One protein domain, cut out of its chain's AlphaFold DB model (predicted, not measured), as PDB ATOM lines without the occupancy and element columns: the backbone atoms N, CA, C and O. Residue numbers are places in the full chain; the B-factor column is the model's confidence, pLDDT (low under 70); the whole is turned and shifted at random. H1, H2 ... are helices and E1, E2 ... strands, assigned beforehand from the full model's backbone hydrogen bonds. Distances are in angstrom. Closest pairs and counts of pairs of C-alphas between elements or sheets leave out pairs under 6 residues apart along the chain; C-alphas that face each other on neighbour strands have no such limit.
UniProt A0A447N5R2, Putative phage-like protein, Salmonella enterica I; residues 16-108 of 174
ATOM      1  N   ASP A  16     -23.898  30.251 -60.598       84.94
ATOM      2  CA  ASP A  16     -22.683  30.906 -60.089       84.94
ATOM      3  C   ASP A  16     -22.325  30.519 -58.638       84.94
ATOM      4  O   ASP A  16     -21.729  31.289 -57.885       84.94
ATOM      5  N   ARG A  17     -22.653  29.286 -58.226       84.31
ATOM      6  CA  ARG A  17     -22.376  28.742 -56.880       84.31
ATOM      7  C   ARG A  17     -20.973  28.135 -56.762       84.31
ATOM      8  O   ARG A  17     -20.769  27.146 -56.070       84.31
ATOM      9  N   PHE A  18     -19.997  28.706 -57.464       86.25
ATOM     10  CA  PHE A  18     -18.585  28.301 -57.412       86.25
ATOM     11  C   PHE A  18     -17.687  29.423 -56.890       86.25
ATOM     12  O   PHE A  18     -16.504  29.511 -57.229       86.25
ATOM     13  N   SER A  19     -18.230  30.293 -56.037       88.25
ATOM     14  CA  SER A  19     -17.400  31.256 -55.323       88.25
ATOM     15  C   SER A  19     -16.333  30.529 -54.488       88.25
ATOM     16  O   SER A  19     -16.461  29.350 -54.143       88.25
ATOM     17  N   LYS A  20     -15.263  31.235 -54.101       88.69
ATOM     18  CA  LYS A  20     -14.220  30.657 -53.233       88.69
ATOM     19  C   LYS A  20     -14.800  30.109 -51.918       88.69
ATOM     20  O   LYS A  20     -14.306  29.101 -51.417       88.69
ATOM     21  N   SER A  21     -15.843  30.746 -51.384       88.56
ATOM     22  CA  SER A  21     -16.589  30.267 -50.214       88.56
ATOM     23  C   SER A  21     -17.382  28.995 -50.502       88.56
ATOM     24  O   SER A  21     -17.328  28.073 -49.694       88.56
ATOM     25  N   ASP A  22     -18.053  28.898 -51.653       88.69
ATOM     26  CA  ASP A  22     -18.809  27.692 -52.014       88.69
ATOM     27  C   ASP A  22     -17.875  26.489 -52.154       88.69
ATOM     28  O   ASP A  22     -18.119  25.434 -51.573       88.69
ATOM     29  N   ILE A  23     -16.738  26.675 -52.831       89.94
ATOM     30  CA  ILE A  23     -15.712  25.635 -52.977       89.94
ATOM     31  C   ILE A  23     -15.175  25.196 -51.609       89.94
ATOM     32  O   ILE A  23     -14.966  24.001 -51.390       89.94
ATOM     33  N   LYS A  24     -14.961  26.136 -50.677       90.56
ATOM     34  CA  LYS A  24     -14.547  25.813 -49.302       90.56
ATOM     35  C   LYS A  24     -15.599  24.947 -48.601       90.56
ATOM     36  O   LYS A  24     -15.234  23.935 -48.009       90.56
ATOM     37  N   ASN A  25     -16.880  25.288 -48.732       90.56
ATOM     38  CA  ASN A  25     -17.982  24.515 -48.153       90.56
ATOM     39  C   ASN A  25     -18.088  23.116 -48.778       90.56
ATOM     40  O   ASN A  25     -18.269  22.133 -48.067       90.56
ATOM     41  N   TYR A  26     -17.925  22.994 -50.096       91.00
ATOM     42  CA  TYR A  26     -17.951  21.695 -50.774       91.00
ATOM     43  C   TYR A  26     -16.808  20.785 -50.333       91.00
ATOM     44  O   TYR A  26     -17.030  19.596 -50.109       91.00
ATOM     45  N   ARG A  27     -15.603  21.340 -50.158       91.44
ATOM     46  CA  ARG A  27     -14.469  20.597 -49.593       91.44
ATOM     47  C   ARG A  27     -14.759  20.143 -48.169       91.44
ATOM     48  O   ARG A  27     -14.595  18.966 -47.888       91.44
ATOM     49  N   TYR A  28     -15.297  21.030 -47.336       92.94
ATOM     50  CA  TYR A  28     -15.717  20.689 -45.979       92.94
ATOM     51  C   TYR A  28     -16.731  19.531 -45.941       92.94
ATOM     52  O   TYR A  28     -16.559  18.590 -45.170       92.94
ATOM     53  N   TYR A  29     -17.755  19.538 -46.802       92.19
ATOM     54  CA  TYR A  29     -18.691  18.411 -46.891       92.19
ATOM     55  C   TYR A  29     -18.019  17.117 -47.365       92.19
ATOM     56  O   TYR A  29     -18.387  16.036 -46.904       92.19
ATOM     57  N   GLY A  30     -17.030  17.223 -48.256       93.31
ATOM     58  CA  GLY A  30     -16.178  16.103 -48.651       93.31
ATOM     59  C   GLY A  30     -15.392  15.537 -47.469       93.31
ATOM     60  O   GLY A  30     -15.448  14.334 -47.226       93.31
ATOM     61  N   ASP A  31     -14.741  16.396 -46.690       92.50
ATOM     62  CA  ASP A  31     -13.966  16.005 -45.509       92.50
ATOM     63  C   ASP A  31     -14.864  15.339 -44.450       92.50
ATOM     64  O   ASP A  31     -14.513  14.299 -43.900       92.50
ATOM     65  N   LEU A  32     -16.077  15.863 -44.225       92.88
ATOM     66  CA  LEU A  32     -17.066  15.242 -43.334       92.88
ATOM     67  C   LEU A  32     -17.516  13.849 -43.790       92.88
ATOM     68  O   LEU A  32     -17.811  12.996 -42.950       92.88
ATOM     69  N   LEU A  33     -17.640  13.638 -45.104       90.88
ATOM     70  CA  LEU A  33     -18.027  12.350 -45.680       90.88
ATOM     71  C   LEU A  33     -16.888  11.329 -45.581       90.88
ATOM     72  O   LEU A  33     -17.147  10.140 -45.406       90.88
ATOM     73  N   LEU A  34     -15.645  11.799 -45.700       92.12
ATOM     74  CA  LEU A  34     -14.429  10.987 -45.678       92.12
ATOM     75  C   LEU A  34     -13.838  10.790 -44.276       92.12
ATOM     76  O   LEU A  34     -12.851  10.064 -44.140       92.12
ATOM     77  N   ALA A  35     -14.427  11.406 -43.252       90.62
ATOM     78  CA  ALA A  35     -13.999  11.255 -41.869       90.62
ATOM     79  C   ALA A  35     -13.941   9.771 -41.469       90.62
ATOM     80  O   ALA A  35     -14.896   9.015 -41.668       90.62
ATOM     81  N   LYS A  36     -12.812   9.350 -40.894       87.75
ATOM     82  CA  LYS A  36     -12.514   7.948 -40.557       87.75
ATOM     83  C   LYS A  36     -13.024   7.546 -39.181       87.75
ATOM     84  O   LYS A  36     -13.124   6.353 -38.879       87.75
ATOM     85  N   SER A  37     -13.323   8.526 -38.334       87.94
ATOM     86  CA  SER A  37     -13.832   8.311 -36.987       87.94
ATOM     87  C   SER A  37     -14.904   9.348 -36.625       87.94
ATOM     88  O   SER A  37     -14.928  10.450 -37.184       87.94
ATOM     89  N   PRO A  38     -15.816   9.027 -35.682       89.25
ATOM     90  CA  PRO A  38     -16.810   9.992 -35.212       89.25
ATOM     91  C   PRO A  38     -16.144  11.219 -34.573       89.25
ATOM     92  O   PRO A  38     -16.660  12.326 -34.682       89.25
ATOM     93  N   THR A  39     -14.969  11.031 -33.970       85.44
ATOM     94  CA  THR A  39     -14.116  12.090 -33.423       85.44
ATOM     95  C   THR A  39     -13.644  13.064 -34.487       85.44
ATOM     96  O   THR A  39     -13.841  14.268 -34.337       85.44
ATOM     97  N   GLU A  40     -13.050  12.558 -35.567       86.12
ATOM     98  CA  GLU A  40     -12.590  13.393 -36.676       86.12
ATOM     99  C   GLU A  40     -13.756  14.191 -37.273       86.12
ATOM    100  O   GLU A  40     -13.659  15.409 -37.431       86.12
ATOM    101  N   LYS A  41     -14.903  13.533 -37.492       91.69
ATOM    102  CA  LYS A  41     -16.119  14.188 -37.988       91.69
ATOM    103  C   LYS A  41     -16.595  15.305 -37.054       91.69
ATOM    104  O   LYS A  41     -16.897  16.399 -37.523       91.69
ATOM    105  N   ALA A  42     -16.636  15.057 -35.744       90.88
ATOM    106  CA  ALA A  42     -17.051  16.056 -34.763       90.88
ATOM    107  C   ALA A  42     -16.093  17.256 -34.709       90.88
ATOM    108  O   ALA A  42     -16.544  18.398 -34.685       90.88
ATOM    109  N   LEU A  43     -14.778  17.023 -34.755       86.50
ATOM    110  CA  LEU A  43     -13.782  18.097 -34.779       86.50
ATOM    111  C   LEU A  43     -13.905  18.966 -36.033       86.50
ATOM    112  O   LEU A  43     -13.861  20.191 -35.924       86.50
ATOM    113  N   LEU A  44     -14.110  18.355 -37.203       90.06
ATOM    114  CA  LEU A  44     -14.374  19.088 -38.443       90.06
ATOM    115  C   LEU A  44     -15.642  19.945 -38.315       90.06
ATOM    116  O   LEU A  44     -15.640  21.117 -38.690       90.06
ATOM    117  N   MET A  45     -16.720  19.394 -37.741       91.94
ATOM    118  CA  MET A  45     -17.954  20.143 -37.474       91.94
ATOM    119  C   MET A  45     -17.738  21.322 -36.524       91.94
ATOM    120  O   MET A  45     -18.208  22.422 -36.813       91.94
ATOM    121  N   HIS A  46     -16.985  21.118 -35.444       88.69
ATOM    122  CA  HIS A  46     -16.646  22.173 -34.496       88.69
ATOM    123  C   HIS A  46     -15.818  23.288 -35.148       88.69
ATOM    124  O   HIS A  46     -16.162  24.456 -35.013       88.69
ATOM    125  N   GLN A  47     -14.771  22.949 -35.906       87.69
ATOM    126  CA  GLN A  47     -13.906  23.937 -36.567       87.69
ATOM    127  C   GLN A  47     -14.640  24.779 -37.616       87.69
ATOM    128  O   GLN A  47     -14.267  25.924 -37.855       87.69
ATOM    129  N   HIS A  48     -15.655  24.210 -38.269       89.81
ATOM    130  CA  HIS A  48     -16.416  24.908 -39.300       89.81
ATOM    131  C   HIS A  48     -17.556  25.766 -38.732       89.81
ATOM    132  O   HIS A  48     -17.790  26.863 -39.233       89.81
ATOM    133  N   ASN A  49     -18.276  25.272 -37.716       88.88
ATOM    134  CA  ASN A  49     -19.481  25.923 -37.182       88.88
ATOM    135  C   ASN A  49     -19.266  26.641 -35.840       88.88
ATOM    136  O   ASN A  49     -20.184  27.307 -35.369       88.88
ATOM    137  N   GLU A  50     -18.110  26.452 -35.201       86.56
ATOM    138  CA  GLU A  50     -17.764  26.976 -33.868       86.56
ATOM    139  C   GLU A  50     -18.703  26.498 -32.740       86.56
ATOM    140  O   GLU A  50     -18.756  27.069 -31.654       86.56
ATOM    141  N   TRP A  51     -19.453  25.411 -32.959       88.00
ATOM    142  CA  TRP A  51     -20.396  24.876 -31.970       88.00
ATOM    143  C   TRP A  51     -19.702  24.057 -30.887       88.00
ATOM    144  O   TRP A  51     -18.988  23.105 -31.194       88.00
ATOM    145  N   HIS A  52     -19.972  24.360 -29.619       85.69
ATOM    146  CA  HIS A  52     -19.368  23.657 -28.482       85.69
ATOM    147  C   HIS A  52     -20.063  22.342 -28.112       85.69
ATOM    148  O   HIS A  52     -19.412  21.450 -27.568       85.69
ATOM    149  N   SER A  53     -21.352  22.193 -28.426       89.88
ATOM    150  CA  SER A  53     -22.092  20.951 -28.214       89.88
ATOM    151  C   SER A  53     -23.133  20.717 -29.305       89.88
ATOM    152  O   SER A  53     -23.791  21.650 -29.767       89.88
ATOM    153  N   PHE A  54     -23.245  19.473 -29.773       93.06
ATOM    154  CA  PHE A  54     -24.214  19.076 -30.796       93.06
ATOM    155  C   PHE A  54     -24.324  17.554 -30.906       93.06
ATOM    156  O   PHE A  54     -23.401  16.812 -30.574       93.06
ATOM    157  N   TYR A  55     -25.443  17.078 -31.448       93.00
ATOM    158  CA  TYR A  55     -25.573  15.690 -31.880       93.00
ATOM    159  C   TYR A  55     -25.186  15.549 -33.355       93.00
ATOM    160  O   TYR A  55     -25.392  16.461 -34.158       93.00
ATOM    161  N   PHE A  56     -24.653  14.393 -33.735       94.25
ATOM    162  CA  PHE A  56     -24.335  14.091 -35.127       94.25
ATOM    163  C   PHE A  56     -24.459  12.597 -35.429       94.25
ATOM    164  O   PHE A  56     -24.476  11.742 -34.540       94.25
ATOM    165  N   GLU A  57     -24.569  12.293 -36.719       94.38
ATOM    166  CA  GLU A  57     -24.630  10.933 -37.238       94.38
ATOM    167  C   GLU A  57     -23.239  10.472 -37.675       94.38
ATOM    168  O   GLU A  57     -22.505  11.220 -38.326       94.38
ATOM    169  N   TYR A  58     -22.883   9.233 -37.351       93.94
ATOM    170  CA  TYR A  58     -21.732   8.555 -37.942       93.94
ATOM    171  C   TYR A  58     -22.005   7.051 -38.024       93.94
ATOM    172  O   TYR A  58     -22.308   6.411 -37.017       93.94
ATOM    173  N   GLY A  59     -21.927   6.470 -39.224       91.38
ATOM    174  CA  GLY A  59     -22.112   5.028 -39.419       91.38
ATOM    175  C   GLY A  59     -23.483   4.504 -38.971       91.38
ATOM    176  O   GLY A  59     -23.569   3.416 -38.401       91.38
ATOM    177  N   SER A  60     -24.557   5.270 -39.191       92.81
ATOM    178  CA  SER A  60     -25.924   5.002 -38.712       92.81
ATOM    179  C   SER A  60     -26.060   4.907 -37.189       92.81
ATOM    180  O   SER A  60     -26.968   4.243 -36.687       92.81
ATOM    181  N   ARG A  61     -25.176   5.577 -36.446       92.94
ATOM    182  CA  ARG A  61     -25.255   5.752 -34.991       92.94
ATOM    183  C   ARG A  61     -25.313   7.230 -34.649       92.94
ATOM    184  O   ARG A  61     -24.856   8.073 -35.423       92.94
ATOM    185  N   MET A  62     -25.874   7.524 -33.488       93.81
ATOM    186  CA  MET A  62     -26.002   8.875 -32.968       93.81
ATOM    187  C   MET A  62     -24.957   9.117 -31.889       93.81
ATOM    188  O   MET A  62     -24.873   8.381 -30.899       93.81
ATOM    189  N   TYR A  63     -24.206  10.191 -32.072       92.56
ATOM    190  CA  TYR A  63     -23.189  10.648 -31.147       92.56
ATOM    191  C   TYR A  63     -23.562  12.026 -30.615       92.56
ATOM    192  O   TYR A  63     -24.146  12.840 -31.328       92.56
ATOM    193  N   TRP A  64     -23.212  12.269 -29.360       92.75
ATOM    194  CA  TRP A  64     -23.210  13.580 -28.737       92.75
ATOM    195  C   TRP A  64     -21.772  14.069 -28.649       92.75
ATOM    196  O   TRP A  64     -20.906  13.352 -28.140       92.75
ATOM    197  N   PHE A  65     -21.526  15.262 -29.173       91.25
ATOM    198  CA  PHE A  65     -20.276  15.979 -29.007       91.25
ATOM    199  C   PHE A  65     -20.452  17.088 -27.977       91.25
ATOM    200  O   PHE A  65     -21.411  17.854 -28.055       91.25
ATOM    201  N   GLU A  66     -19.498  17.193 -27.062       89.81
ATOM    202  CA  GLU A  66     -19.387  18.282 -26.101       89.81
ATOM    203  C   GLU A  66     -17.914  18.559 -25.814       89.81
ATOM    204  O   GLU A  66     -17.179  17.704 -25.312       89.81
ATOM    205  N   LEU A  67     -17.467  19.759 -26.175       82.94
ATOM    206  CA  LEU A  67     -16.085  20.159 -25.980       82.94
ATOM    207  C   LEU A  67     -15.890  20.744 -24.580       82.94
ATOM    208  O   LEU A  67     -16.194  21.908 -24.331       82.94
ATOM    209  N   ASP A  68     -15.305  19.948 -23.693       80.56
ATOM    210  CA  ASP A  68     -14.716  20.431 -22.446       80.56
ATOM    211  C   ASP A  68     -13.261  20.841 -22.735       80.56
ATOM    212  O   ASP A  68     -12.364  19.995 -22.836       80.56
ATOM    213  N   LEU A  69     -13.047  22.147 -22.937       74.38
ATOM    214  CA  LEU A  69     -11.741  22.723 -23.276       74.38
ATOM    215  C   LEU A  69     -10.674  22.387 -22.226       74.38
ATOM    216  O   LEU A  69      -9.531  22.113 -22.594       74.38
ATOM    217  N   ASP A  70     -11.032  22.337 -20.944       78.75
ATOM    218  CA  ASP A  70     -10.094  22.039 -19.859       78.75
ATOM    219  C   ASP A  70      -9.670  20.571 -19.878       78.75
ATOM    220  O   ASP A  70      -8.497  20.242 -19.685       78.75
ATOM    221  N   ARG A  71     -10.608  19.651 -20.127       81.31
ATOM    222  CA  ARG A  71     -10.261  18.229 -20.271       81.31
ATOM    223  C   ARG A  71      -9.453  17.975 -21.527       81.31
ATOM    224  O   ARG A  71      -8.503  17.195 -21.477       81.31
ATOM    225  N   TYR A  72      -9.829  18.616 -22.629       78.12
ATOM    226  CA  TYR A  72      -9.160  18.456 -23.911       78.12
ATOM    227  C   TYR A  72      -7.720  18.979 -23.876       78.12
ATOM    228  O   TYR A  72      -6.806  18.249 -24.254       78.12
ATOM    229  N   THR A  73      -7.499  20.189 -23.353       79.88
ATOM    230  CA  THR A  73      -6.151  20.771 -23.202       79.88
ATOM    231  C   THR A  73      -5.275  19.915 -22.294       79.88
ATOM    232  O   THR A  73      -4.189  19.515 -22.700       79.88
ATOM    233  N   ARG A  74      -5.780  19.498 -21.125       83.25
ATOM    234  CA  ARG A  74      -5.040  18.594 -20.225       83.25
ATOM    235  C   ARG A  74      -4.705  17.252 -20.875       83.25
ATOM    236  O   ARG A  74      -3.642  16.701 -20.599       83.25
ATOM    237  N   ALA A  75      -5.601  16.690 -21.685       81.88
ATOM    238  CA  ALA A  75      -5.343  15.441 -22.399       81.88
ATOM    239  C   ALA A  75      -4.278  15.626 -23.490       81.88
ATOM    240  O   ALA A  75      -3.323  14.852 -23.541       81.88
ATOM    241  N   LEU A  76      -4.387  16.685 -24.299       78.06
ATOM    242  CA  LEU A  76      -3.381  17.042 -25.300       78.06
ATOM    243  C   LEU A  76      -2.000  17.255 -24.677       78.06
ATOM    244  O   LEU A  76      -1.022  16.697 -25.170       78.06
ATOM    245  N   ASP A  77      -1.922  18.017 -23.587       81.12
ATOM    246  CA  ASP A  77      -0.661  18.308 -22.906       81.12
ATOM    247  C   ASP A  77      -0.023  17.033 -22.352       81.12
ATOM    248  O   ASP A  77       1.188  16.847 -22.465       81.12
ATOM    249  N   ARG A  78      -0.822  16.111 -21.793       80.06
ATOM    250  CA  ARG A  78      -0.318  14.808 -21.336       80.06
ATOM    251  C   ARG A  78       0.244  13.987 -22.491       80.06
ATOM    252  O   ARG A  78       1.353  13.476 -22.367       80.06
ATOM    253  N   ILE A  79      -0.487  13.868 -23.595       78.81
ATOM    254  CA  ILE A  79      -0.076  13.056 -24.752       78.81
ATOM    255  C   ILE A  79       1.178  13.640 -25.412       78.81
ATOM    256  O   ILE A  79       2.084  12.893 -25.774       78.81
ATOM    257  N   THR A  80       1.254  14.967 -25.515       75.19
ATOM    258  CA  THR A  80       2.371  15.669 -26.161       75.19
ATOM    259  C   THR A  80       3.635  15.656 -25.296       75.19
ATOM    260  O   THR A  80       4.720  15.431 -25.820       75.19
ATOM    261  N   ASN A  81       3.516  15.838 -23.972       71.31
ATOM    262  CA  ASN A  81       4.675  15.902 -23.066       71.31
ATOM    263  C   ASN A  81       5.173  14.530 -22.576       71.31
ATOM    264  O   ASN A  81       6.312  14.422 -22.131       71.31
ATOM    265  N   THR A  82       4.336  13.488 -22.627       64.00
ATOM    266  CA  THR A  82       4.682  12.134 -22.137       64.00
ATOM    267  C   THR A  82       5.165  11.206 -23.259       64.00
ATOM    268  O   THR A  82       5.707  10.136 -22.989       64.00
ATOM    269  N   GLY A  83       4.969  11.582 -24.526       57.47
ATOM    270  CA  GLY A  83       5.343  10.761 -25.674       57.47
ATOM    271  C   GLY A  83       6.860  10.646 -25.849       57.47
ATOM    272  O   GLY A  83       7.510  11.583 -26.297       57.47
ATOM    273  N   THR A  84       7.421   9.467 -25.572       55.31
ATOM    274  CA  THR A  84       8.788   9.083 -25.980       55.31
ATOM    275  C   THR A  84       8.924   8.966 -27.511       55.31
ATOM    276  O   THR A  84      10.032   8.927 -28.041       55.31
ATOM    277  N   GLU A  85       7.803   8.920 -28.236       60.19
ATOM    278  CA  GLU A  85       7.723   8.754 -29.688       60.19
ATOM    279  C   GLU A  85       7.121   9.995 -30.361       60.19
ATOM    280  O   GLU A  85       6.218  10.637 -29.823       60.19
ATOM    281  N   VAL A  86       7.599  10.316 -31.568       59.03
ATOM    282  CA  VAL A  86       7.041  11.386 -32.408       59.03
ATOM    283  C   VAL A  86       5.670  10.942 -32.923       59.03
ATOM    284  O   VAL A  86       5.554  10.321 -33.979       59.03
ATOM    285  N   ILE A  87       4.622  11.242 -32.161       63.31
ATOM    286  CA  ILE A  87       3.234  11.036 -32.577       63.31
ATOM    287  C   ILE A  87       2.874  12.141 -33.580       63.31
ATOM    288  O   ILE A  87       3.145  13.319 -33.348       63.31
ATOM    289  N   GLN A  88       2.269  11.773 -34.712       69.00
ATOM    290  CA  GLN A  88       1.761  12.749 -35.680       69.00
ATOM    291  C   GLN A  88       0.648  13.598 -35.043       69.00
ATOM    292  O   GLN A  88      -0.181  13.087 -34.291       69.00
ATOM    293  N   GLU A  89       0.581  14.888 -35.380       67.00
ATOM    294  CA  GLU A  89      -0.335  15.842 -34.731       67.00
ATOM    295  C   GLU A  89      -1.815  15.406 -34.793       67.00
ATOM    296  O   GLU A  89      -2.567  15.582 -33.834       67.00
ATOM    297  N   TRP A  90      -2.231  14.775 -35.895       65.25
ATOM    298  CA  TRP A  90      -3.596  14.267 -36.064       65.25
ATOM    299  C   TRP A  90      -3.920  13.093 -35.123       65.25
ATOM    300  O   TRP A  90      -5.030  13.015 -34.599       65.25
ATOM    301  N   GLU A  91      -2.950  12.218 -34.849       70.75
ATOM    302  CA  GLU A  91      -3.119  11.054 -33.973       70.75
ATOM    303  C   GLU A  91      -3.147  11.476 -32.494       70.75
ATOM    304  O   GLU A  91      -3.928  10.947 -31.697       70.75
ATOM    305  N   ALA A  92      -2.350  12.485 -32.124       70.25
ATOM    306  CA  ALA A  92      -2.379  13.079 -30.788       70.25
ATOM    307  C   ALA A  92      -3.738  13.731 -30.485       70.25
ATOM    308  O   ALA A  92      -4.292  13.538 -29.401       70.25
ATOM    309  N   ARG A  93      -4.321  14.442 -31.462       68.56
ATOM    310  CA  ARG A  93      -5.662  15.039 -31.342       68.56
ATOM    311  C   ARG A  93      -6.754  13.983 -31.190       68.56
ATOM    312  O   ARG A  93      -7.631  14.137 -30.342       68.56
ATOM    313  N   GLU A  94      -6.691  12.894 -31.955       68.75
ATOM    314  CA  GLU A  94      -7.659  11.798 -31.838       68.75
ATOM    315  C   GLU A  94      -7.583  11.109 -30.465       68.75
ATOM    316  O   GLU A  94      -8.619  10.868 -29.836       68.75
ATOM    317  N   LYS A  95      -6.366  10.858 -29.955       72.31
ATOM    318  CA  LYS A  95      -6.159  10.330 -28.597       72.31
ATOM    319  C   LYS A  95      -6.675  11.295 -27.531       72.31
ATOM    320  O   LYS A  95      -7.370  10.854 -26.622       72.31
ATOM    321  N   ALA A  96      -6.421  12.595 -27.671       72.19
ATOM    322  CA  ALA A  96      -6.860  13.591 -26.700       72.19
ATOM    323  C   ALA A  96      -8.383  13.706 -26.621       72.19
ATOM    324  O   ALA A  96      -8.922  13.733 -25.520       72.19
ATOM    325  N   VAL A  97      -9.086  13.702 -27.759       69.88
ATOM    326  CA  VAL A  97     -10.560  13.700 -27.768       69.88
ATOM    327  C   VAL A  97     -11.127  12.410 -27.174       69.88
ATOM    328  O   VAL A  97     -12.137  12.429 -26.465       69.88
ATOM    329  N   LYS A  98     -10.480  11.273 -27.448       69.62
ATOM    330  CA  LYS A  98     -10.882   9.987 -26.875       69.62
ATOM    331  C   LYS A  98     -10.687   9.958 -25.356       69.62
ATOM    332  O   LYS A  98     -11.553   9.442 -24.657       69.62
ATOM    333  N   GLU A  99      -9.590  10.521 -24.848       70.44
ATOM    334  CA  GLU A  99      -9.317  10.637 -23.409       70.44
ATOM    335  C   GLU A  99     -10.192  11.681 -22.708       70.44
ATOM    336  O   GLU A  99     -10.588  11.476 -21.562       70.44
ATOM    337  N   SER A 100     -10.509  12.796 -23.370       70.12
ATOM    338  CA  SER A 100     -11.343  13.856 -22.796       70.12
ATOM    339  C   SER A 100     -12.825  13.481 -22.741       70.12
ATOM    340  O   SER A 100     -13.583  14.104 -21.997       70.12
ATOM    341  N   GLY A 101     -13.238  12.451 -23.490       70.56
ATOM    342  CA  GLY A 101     -14.620  11.978 -23.538       70.56
ATOM    343  C   GLY A 101     -15.557  12.918 -24.295       70.56
ATOM    344  O   GLY A 101     -16.766  12.848 -24.093       70.56
ATOM    345  N   CYS A 102     -15.029  13.785 -25.168       82.06
ATOM    346  CA  CYS A 102     -15.845  14.794 -25.855       82.06
ATOM    347  C   CYS A 102     -16.854  14.201 -26.843       82.06
ATOM    348  O   CYS A 102     -17.768  14.901 -27.255       82.06
ATOM    349  N   VAL A 103     -16.700  12.938 -27.248       87.62
ATOM    350  CA  VAL A 103     -17.642  12.241 -28.135       87.62
ATOM    351  C   VAL A 103     -18.215  11.037 -27.407       87.62
ATOM    352  O   VAL A 103     -17.497  10.084 -27.103       87.62
ATOM    353  N   THR A 104     -19.525  11.048 -27.180       89.25
ATOM    354  CA  THR A 104     -20.248   9.954 -26.527       89.25
ATOM    355  C   THR A 104     -21.280   9.357 -27.476       89.25
ATOM    356  O   THR A 104     -22.129  10.064 -28.009       89.25
ATOM    357  N   GLU A 105     -21.249   8.038 -27.682       90.31
ATOM    358  CA  GLU A 105     -22.331   7.342 -28.392       90.31
ATOM    359  C   GLU A 105     -23.592   7.337 -27.518       90.31
ATOM    360  O   GLU A 105     -23.603   6.733 -26.439       90.31
ATOM    361  N   ILE A 106     -24.651   8.003 -27.985       92.00
ATOM    362  CA  ILE A 106     -25.928   8.102 -27.263       92.00
ATOM    363  C   ILE A 106     -26.975   7.138 -27.807       92.00
ATOM    364  O   ILE A 106     -27.822   6.680 -27.041       92.00
ATOM    365  N   ALA A 107     -26.900   6.765 -29.086       91.94
ATOM    366  CA  ALA A 107     -27.768   5.743 -29.656       91.94
ATOM    367  C   ALA A 107     -27.048   4.894 -30.702       91.94
ATOM    368  O   ALA A 107     -26.367   5.410 -31.587       91.94
ATOM    369  N   ASN A 108     -27.307   3.588 -30.682       92.50
ATOM    370  CA  ASN A 108     -26.824   2.652 -31.701       92.50
ATOM    371  C   ASN A 108     -27.689   2.643 -32.983       92.50
ATOM    372  O   ASN A 108     -27.703   1.659 -33.725       92.50
TER     373      ASN A 108
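What this domain is: This is residues 16 to 108 of the 174 residues of the protein "Putative phage-like protein" of Salmonella enterica I (UniProt A0A447N5R2). A small three-stranded antiparallel sheet, E1 E2 E3, has H2 slantwise over one face, with H1 folded against H2 as a helical hairpin whose far end sticks out at residues 19 to 24. H3 and H4 form a crossed pair at the other end of the elongated domain, where H4 meets the beginning of H2. The printed part has 93 residues, with four named helices and three named strands in the order H1 H2 E1 E2 H3 H4 E3, and its class is mixed, helices and strands. It is only just compact, close to loose, with a radius of gyration of the C-alphas of 14.8 A and spans of 50 by 32 by 22 A.

Where its parts are: H1, residues 20 to 34, begins with C-alpha 20 at (-14.220, 30.657, -53.233) and is 21.1 A long. H2 holds residues 38 to 49 and is 16.3 A long. E1, residues 53 to 58, and E2, residues 61 to 66, measure 15.8 A and 16.4 A. H3, residues 69 to 82, begins with C-alpha 69 at (-11.741, 22.723, -23.276) and is 19.6 A long. H4, residues 89 to 100, is 16.4 A long. E3, residues 103 to 107, ends with C-alpha 107 at (-27.768, 5.743, -29.656).

How they stand to each other: E2 is the inner strand of the sheet, which is only just strongly twisted, with C-alphas up to 4.3 A off its best plane. E1 and E2 form an antiparallel hairpin, with N 56 and O 63 within hydrogen-bond range at 2.9 A. E2 and E3 are antiparallel, with N 64 and O 104 within hydrogen-bond range at 2.8 A. H2 is on the sheet at a height of 9.1 A, over E1 and E2, giving two layers, a helix on one face of a sheet; on the local plane its line and that of E1 stand at 47 degrees. H1 touches H2 with residues 28 to 32 alone, at a shallow tilt of 16 degrees, opposite ways; the closest C-alphas, of Leu 32 and Lys 41, are 5.5 A apart. H2 touches H4 with residues 39 to 40 alone, about perpendicular at 80 degrees; the closest C-alphas, of Thr 39 and Glu 94, are 6.7 A apart. H3 and H4 touch at a steep tilt of 55 degrees, opposite ways, with the closest C-alphas, of Ala 75 and Ala 96, 4.9 A apart. The helix packing is mostly crossed, but only just, with one of three touching pairs at a shallow tilt. H1 and H3 are apart. In H1, H2, H3 and H4 every O i to N i+4 pair is within hydrogen-bond range.

The domain as a whole: The two C-alphas farthest apart, of Asp 16 and Thr 84, are 51.3 A apart. The printed part has no cut and no long link; the link from H3 to H4 is short, and the others are tight. Mean pLDDT of the printed part is 83.3, with residues 82 to 90, 93 to 94 and 97 to 98 under 70.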